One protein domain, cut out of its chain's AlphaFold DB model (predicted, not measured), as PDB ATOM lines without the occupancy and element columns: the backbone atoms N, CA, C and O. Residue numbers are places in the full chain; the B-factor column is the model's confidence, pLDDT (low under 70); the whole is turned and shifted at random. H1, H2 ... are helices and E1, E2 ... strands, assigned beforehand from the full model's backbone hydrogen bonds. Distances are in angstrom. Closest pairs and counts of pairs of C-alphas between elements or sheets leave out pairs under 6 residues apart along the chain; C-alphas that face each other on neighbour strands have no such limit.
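AT A GLANCE: This is residues 85 to 134 of the 134 residues of the protein "Putative DNA-binding protein domain protein" of Treponema vincentii ATCC 35580 (UniProt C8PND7). Two parallel strands, E1 and E2, lie side by side as a small ribbon, with two short helices, H1 and H2, one after the other along one side of it. Residues 117 to 134 make a long tail with no named element, which runs on past the end of E2, folds back near Lys 121 and passes along the side of the ribbon away from the helices. The printed part has 50 residues, with two named strands and two named helices in the order E1, H1, H2, E2; the sheet's order is E1, E2, parallel. The class is mixed, helices and strands, with 24 residues in named elements, under half of those printed. The whole is flat and only just compact, close to loose, with a radius of gyration of the C-alphas of 11.4 A and spans of 30 by 27 by 13 A.

IN THESE COORDINATES: E1 holds residues 85 to 90 and measures 16.2 A from first to last C-alpha; C-alpha 85 is at (-31.992, -15.497, -3.007). H1 holds residues 94 to 100 and measures 10.2 A, with C-alpha 94 at (-35.027, -13.151, 19.822). H2, residues 104 to 107, measures 5.0 A. E2, residues 110 to 116, measures 17.2 A and ends with C-alpha 116 at (-36.025, -4.445, 10.397).

HOW THE PARTS SIT: E1 and E2 are parallel neighbours, with 28 degrees between their directions. Among the C-alphas that face each other are 87 and 112, 4.8 A apart. N 87 and O 111 are within hydrogen-bond range at 2.8 A, and so are N 116 and O 89 at 2.8 A. E1, H1, H2 and E2 form a strand-helix-strand unit, two parallel neighbour strands with helices between them along the chain, and its crossover is right-handed. The closest C-alphas of H1 and E2 are those of Thr 100 and Ile 112, 6.1 A apart. Those of E1 and H1 are Leu 89 and Gly 96, 6.9 A apart. Those of H2 and E2 are Phe 105 and Glu 111, 6.4 A apart, the one pair of C-alphas within 8 A between them. H2 is apart from E1, and H1 and H2 are apart too. In H1 every O i to N i+4 pair is within hydrogen-bond range; H2, with 4 residues, is too short for such a pair.

THE WHOLE: The two C-alphas farthest apart are those of Asn 94 and Val 134, at 33.0 A. The printed part has no cut, and the links E1 to H1, H1 to H2 and H2 to E2 are tight. Residues 117 to 134 have C-alphas 8 to 21 A from the mean of the C-alphas, and Val 134 is the chain's last residue. The mean pLDDT of the printed part is 74.2, and residues 120 to 134 are under 70.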
ATOM      1  N   GLN A  85     -30.820 -16.336  -3.206       90.06
ATOM      2  CA  GLN A  85     -31.992 -15.497  -3.007       90.06
ATOM      3  C   GLN A  85     -31.763 -14.569  -1.815       90.06
ATOM      4  O   GLN A  85     -31.608 -15.011  -0.675       90.06
ATOM      5  N   LYS A  86     -31.782 -13.261  -2.068       90.06
ATOM      6  CA  LYS A  86     -31.705 -12.258  -1.003       90.06
ATOM      7  C   LYS A  86     -33.072 -12.089  -0.352       90.06
ATOM      8  O   LYS A  86     -34.068 -11.871  -1.038       90.06
ATOM      9  N   ALA A  87     -33.099 -12.133   0.970       90.00
ATOM     10  CA  ALA A  87     -34.287 -11.945   1.780       90.00
ATOM     11  C   ALA A  87     -34.056 -10.902   2.871       90.00
ATOM     12  O   ALA A  87     -32.940 -10.647   3.323       90.00
ATOM     13  N   VAL A  88     -35.160 -10.308   3.306       90.31
ATOM     14  CA  VAL A  88     -35.195  -9.336   4.390       90.31
ATOM     15  C   VAL A  88     -36.053  -9.900   5.512       90.31
ATOM     16  O   VAL A  88     -37.140 -10.419   5.267       90.31
ATOM     17  N   LEU A  89     -35.575  -9.773   6.744       88.12
ATOM     18  CA  LEU A  89     -36.294 -10.183   7.940       88.12
ATOM     19  C   LEU A  89     -37.055  -8.990   8.546       88.12
ATOM     20  O   LEU A  89     -36.490  -7.915   8.736       88.12
ATOM     21  N   ILE A  90     -38.328  -9.180   8.887       90.06
ATOM     22  CA  ILE A  90     -39.139  -8.195   9.616       90.06
ATOM     23  C   ILE A  90     -39.416  -8.753  11.017       90.06
ATOM     24  O   ILE A  90     -39.979  -9.837  11.150       90.06
ATOM     25  N   GLY A  91     -39.011  -8.012  12.047       84.25
ATOM     26  CA  GLY A  91     -39.025  -8.406  13.456       84.25
ATOM     27  C   GLY A  91     -37.690  -9.005  13.907       84.25
ATOM     28  O   GLY A  91     -37.510 -10.220  13.894       84.25
ATOM     29  N   ALA A  92     -36.768  -8.166  14.383       83.69
ATOM     30  CA  ALA A  92     -35.476  -8.551  14.965       83.69
ATOM     31  C   ALA A  92     -35.585  -8.821  16.483       83.69
ATOM     32  O   ALA A  92     -34.752  -8.409  17.297       83.69
ATOM     33  N   GLY A  93     -36.630  -9.556  16.873       82.06
ATOM     34  CA  GLY A  93     -36.765 -10.133  18.209       82.06
ATOM     35  C   GLY A  93     -35.738 -11.245  18.460       82.06
ATOM     36  O   GLY A  93     -34.784 -11.427  17.702       82.06
ATOM     37  N   ASN A  94     -35.944 -12.047  19.504       87.19
ATOM     38  CA  ASN A  94     -35.027 -13.151  19.822       87.19
ATOM     39  C   ASN A  94     -34.967 -14.185  18.682       87.19
ATOM     40  O   ASN A  94     -33.880 -14.561  18.252       87.19
ATOM     41  N   LEU A  95     -36.129 -14.572  18.135       88.38
ATOM     42  CA  LEU A  95     -36.203 -15.485  16.992       88.38
ATOM     43  C   LEU A  95     -35.595 -14.863  15.733       88.38
ATOM     44  O   LEU A  95     -34.777 -15.492  15.076       88.38
ATOM     45  N   GLY A  96     -35.946 -13.614  15.424       87.06
ATOM     46  CA  GLY A  96     -35.395 -12.909  14.269       87.06
ATOM     47  C   GLY A  96     -33.870 -12.850  14.289       87.06
ATOM     48  O   GLY A  96     -33.218 -13.176  13.302       87.06
ATOM     49  N   THR A  97     -33.304 -12.529  15.453       84.81
ATOM     50  CA  THR A  97     -31.853 -12.509  15.671       84.81
ATOM     51  C   THR A  97     -31.239 -13.899  15.489       84.81
ATOM     52  O   THR A  97     -30.229 -14.026  14.804       84.81
ATOM     53  N   ALA A  98     -31.864 -14.953  16.024       87.94
ATOM     54  CA  ALA A  98     -31.391 -16.325  15.829       87.94
ATOM     55  C   ALA A  98     -31.394 -16.730  14.343       87.94
ATOM     56  O   ALA A  98     -30.424 -17.301  13.852       87.94
ATOM     57  N   LEU A  99     -32.450 -16.365  13.608       87.50
ATOM     58  CA  LEU A  99     -32.579 -16.656  12.183       87.50
ATOM     59  C   LEU A  99     -31.551 -15.897  11.335       87.50
ATOM     60  O   LEU A  99     -31.018 -16.475  10.393       87.50
ATOM     61  N   THR A 100     -31.210 -14.648  11.677       84.06
ATOM     62  CA  THR A 100     -30.186 -13.891  10.926       84.06
ATOM     63  C   THR A 100     -28.801 -14.541  10.925       84.06
ATOM     64  O   THR A 100     -28.029 -14.311  10.000       84.06
ATOM     65  N   GLY A 101     -28.485 -15.358  11.936       79.88
ATOM     66  CA  GLY A 101     -27.203 -16.057  12.055       79.88
ATOM     67  C   GLY A 101     -27.213 -17.505  11.561       79.88
ATOM     68  O   GLY A 101     -26.186 -18.176  11.648       79.88
ATOM     69  N   TYR A 102     -28.347 -18.016  11.076       87.81
ATOM     70  CA  TYR A 102     -28.477 -19.424  10.714       87.81
ATOM     71  C   TYR A 102     -27.808 -19.719   9.364       87.81
ATOM     72  O   TYR A 102     -28.315 -19.343   8.306       87.81
ATOM     73  N   GLN A 103     -26.672 -20.423   9.397       83.88
ATOM     74  CA  GLN A 103     -25.900 -20.761   8.193       83.88
ATOM     75  C   GLN A 103     -26.667 -21.665   7.224       83.88
ATOM     76  O   GLN A 103     -26.527 -21.490   6.017       83.88
ATOM     77  N   GLY A 104     -27.555 -22.529   7.729       86.12
ATOM     78  CA  GLY A 104     -28.326 -23.451   6.893       86.12
ATOM     79  C   GLY A 104     -29.226 -22.763   5.865       86.12
ATOM     80  O   GLY A 104     -29.616 -23.393   4.889       86.12
ATOM     81  N   PHE A 105     -29.534 -21.469   6.020       88.25
ATOM     82  CA  PHE A 105     -30.196 -20.710   4.959       88.25
ATOM     83  C   PHE A 105     -29.317 -20.562   3.721       88.25
ATOM     84  O   PHE A 105     -29.804 -20.770   2.613       88.25
ATOM     85  N   ARG A 106     -28.022 -20.281   3.897       85.25
ATOM     86  CA  ARG A 106     -27.088 -20.127   2.776       85.25
ATOM     87  C   ARG A 106     -26.908 -21.434   2.015       85.25
ATOM     88  O   ARG A 106     -26.902 -21.401   0.789       85.25
ATOM     89  N   ASP A 107     -26.874 -22.557   2.729       85.38
ATOM     90  CA  ASP A 107     -26.792 -23.903   2.141       85.38
ATOM     91  C   ASP A 107     -28.008 -24.246   1.261       85.38
ATOM     92  O   ASP A 107     -27.938 -25.135   0.420       85.38
ATOM     93  N   HIS A 108     -29.123 -23.531   1.442       87.31
ATOM     94  CA  HIS A 108     -30.359 -23.673   0.668       87.31
ATOM     95  C   HIS A 108     -30.628 -22.449  -0.225       87.31
ATOM     96  O   HIS A 108     -31.776 -22.157  -0.569       87.31
ATOM     97  N   GLY A 109     -29.581 -21.692  -0.568       87.56
ATOM     98  CA  GLY A 109     -29.676 -20.553  -1.477       87.56
ATOM     99  C   GLY A 109     -30.422 -19.351  -0.899       87.56
ATOM    100  O   GLY A 109     -30.949 -18.551  -1.660       87.56
ATOM    101  N   LEU A 110     -30.495 -19.180   0.421       90.69
ATOM    102  CA  LEU A 110     -31.156 -18.045   1.069       90.69
ATOM    103  C   LEU A 110     -30.155 -17.198   1.867       90.69
ATOM    104  O   LEU A 110     -29.473 -17.679   2.768       90.69
ATOM    105  N   GLU A 111     -30.110 -15.899   1.588       89.69
ATOM    106  CA  GLU A 111     -29.308 -14.935   2.338       89.69
ATOM    107  C   GLU A 111     -30.190 -13.857   2.962       89.69
ATOM    108  O   GLU A 111     -30.811 -13.062   2.258       89.69
ATOM    109  N   ILE A 112     -30.196 -13.777   4.295       89.00
ATOM    110  CA  ILE A 112     -30.824 -12.664   5.009       89.00
ATOM    111  C   ILE A 112     -29.868 -11.469   4.968       89.00
ATOM    112  O   ILE A 112     -28.889 -11.417   5.710       89.00
ATOM    113  N   CYS A 113     -30.143 -10.506   4.090       87.25
ATOM    114  CA  CYS A 113     -29.269  -9.354   3.861       87.25
ATOM    115  C   CYS A 113     -29.589  -8.154   4.764       87.25
ATOM    116  O   CYS A 113     -28.752  -7.269   4.936       87.25
ATOM    117  N   ALA A 114     -30.789  -8.111   5.348       84.06
ATOM    118  CA  ALA A 114     -31.200  -7.059   6.268       84.06
ATOM    119  C   ALA A 114     -32.268  -7.553   7.250       84.06
ATOM    120  O   ALA A 114     -33.023  -8.480   6.953       84.06
ATOM    121  N   ALA A 115     -32.358  -6.885   8.402       85.44
ATOM    122  CA  ALA A 115     -33.408  -7.086   9.390       85.44
ATOM    123  C   ALA A 115     -33.974  -5.736   9.856       85.44
ATOM    124  O   ALA A 115     -33.219  -4.796  10.110       85.44
ATOM    125  N   PHE A 116     -35.298  -5.646   9.978       84.75
ATOM    126  CA  PHE A 116     -36.025  -4.445  10.397       84.75
ATOM    127  C   PHE A 116     -36.835  -4.728  11.664       84.75
ATOM    128  O   PHE A 116     -37.384  -5.816  11.806       84.75
ATOM    129  N   ASP A 117     -36.943  -3.758  12.572       85.06
ATOM    130  CA  ASP A 117     -37.744  -3.862  13.800       85.06
ATOM    131  C   ASP A 117     -38.394  -2.509  14.132       85.06
ATOM    132  O   ASP A 117     -37.852  -1.459  13.774       85.06
ATOM    133  N   SER A 118     -39.561  -2.534  14.780       83.38
ATOM    134  CA  SER A 118     -40.299  -1.335  15.190       83.38
ATOM    135  C   SER A 118     -39.822  -0.765  16.530       83.38
ATOM    136  O   SER A 118     -40.048   0.417  16.803       83.38
ATOM    137  N   ASP A 119     -39.137  -1.560  17.360       77.81
ATOM    138  CA  ASP A 119     -38.541  -1.095  18.608       77.81
ATOM    139  C   ASP A 119     -37.371  -0.142  18.312       77.81
ATOM    140  O   ASP A 119     -36.347  -0.517  17.729       77.81
ATOM    141  N   LYS A 120     -37.499   1.116  18.759       66.44
ATOM    142  CA  LYS A 120     -36.475   2.166  18.613       66.44
ATOM    143  C   LYS A 120     -35.124   1.802  19.248       66.44
ATOM    144  O   LYS A 120     -34.105   2.364  18.863       66.44
ATOM    145  N   LYS A 121     -35.098   0.871  20.212       68.19
ATOM    146  CA  LYS A 121     -33.864   0.391  20.861       68.19
ATOM    147  C   LYS A 121     -33.169  -0.735  20.091       68.19
ATOM    148  O   LYS A 121     -31.993  -0.991  20.331       68.19
ATOM    149  N   ARG A 122     -33.888  -1.420  19.195       62.75
ATOM    150  CA  ARG A 122     -33.384  -2.540  18.372       62.75
ATOM    151  C   ARG A 122     -33.267  -2.186  16.894       62.75
ATOM    152  O   ARG A 122     -32.696  -2.951  16.118       62.75
ATOM    153  N   SER A 123     -33.801  -1.035  16.503       47.88
ATOM    154  CA  SER A 123     -33.714  -0.537  15.139       47.88
ATOM    155  C   SER A 123     -32.261  -0.240  14.801       47.88
ATOM    156  O   SER A 123     -31.574   0.542  15.451       47.88
ATOM    157  N   ALA A 124     -31.823  -0.897  13.733       49.84
ATOM    158  CA  ALA A 124     -30.548  -0.709  13.068       49.84
ATOM    159  C   ALA A 124     -29.301  -1.132  13.866       49.84
ATOM    160  O   ALA A 124     -28.377  -0.346  14.072       49.84
ATOM    161  N   LYS A 125     -29.142  -2.445  14.086       48.38
ATOM    162  CA  LYS A 125     -27.832  -3.020  13.740       48.38
ATOM    163  C   LYS A 125     -27.747  -3.031  12.215       48.38
ATOM    164  O   LYS A 125     -28.309  -3.905  11.563       48.38
ATOM    165  N   LYS A 126     -27.127  -1.990  11.650       45.75
ATOM    166  CA  LYS A 126     -26.785  -1.920  10.225       45.75
ATOM    167  C   LYS A 126     -25.914  -3.130   9.887       45.75
ATOM    168  O   LYS A 126     -24.723  -3.121  10.172       45.75
ATOM    169  N   PHE A 127     -26.502  -4.149   9.279       50.34
ATOM    170  CA  PHE A 127     -25.746  -5.100   8.480       50.34
ATOM    171  C   PHE A 127     -25.707  -4.546   7.056       50.34
ATOM    172  O   PHE A 127     -26.698  -4.007   6.565       50.34
ATOM    173  N   THR A 128     -24.505  -4.532   6.483       35.66
ATOM    174  CA  THR A 128     -24.110  -3.835   5.256       35.66
ATOM    175  C   THR A 128     -25.186  -3.880   4.174       35.66
ATOM    176  O   THR A 128     -25.442  -4.916   3.566       35.66
ATOM    177  N   VAL A 129     -25.792  -2.721   3.909       34.75
ATOM    178  CA  VAL A 129     -26.688  -2.514   2.770       34.75
ATOM    179  C   VAL A 129     -25.838  -2.604   1.507       34.75
ATOM    180  O   VAL A 129     -25.156  -1.646   1.142       34.75
ATOM    181  N   PHE A 130     -25.849  -3.755   0.835       37.75
ATOM    182  CA  PHE A 130     -25.374  -3.810  -0.540       37.75
ATOM    183  C   PHE A 130     -26.345  -3.020  -1.410       37.75
ATOM    184  O   PHE A 130     -27.541  -3.305  -1.481       37.75
ATOM    185  N   ARG A 131     -25.793  -1.987  -2.034       31.83
ATOM    186  CA  ARG A 131     -26.445  -1.104  -2.992       31.83
ATOM    187  C   ARG A 131     -27.012  -1.964  -4.126       31.83
ATOM    188  O   ARG A 131     -26.258  -2.602  -4.854       31.83
ATOM    189  N   PHE A 132     -28.338  -2.020  -4.238       34.34
ATOM    190  CA  PHE A 132     -28.999  -2.584  -5.409       34.34
ATOM    191  C   PHE A 132     -28.715  -1.641  -6.585       34.34
ATOM    192  O   PHE A 132     -29.234  -0.528  -6.617       34.34
ATOM    193  N   SER A 133     -27.850  -2.058  -7.509       31.00
ATOM    194  CA  SER A 133     -27.868  -1.509  -8.863       31.00
ATOM    195  C   SER A 133     -29.025  -2.184  -9.586       31.00
ATOM    196  O   SER A 133     -29.002  -3.399  -9.784       31.00
ATOM    197  N   VAL A 134     -30.056  -1.388  -9.858       40.72
ATOM    198  CA  VAL A 134     -31.077  -1.670 -10.873       40.72
ATOM    199  C   VAL A 134     -30.456  -1.556 -12.257       40.72
ATOM    200  O   VAL A 134     -29.541  -0.710 -12.402       40.72
TER     201      VAL A 134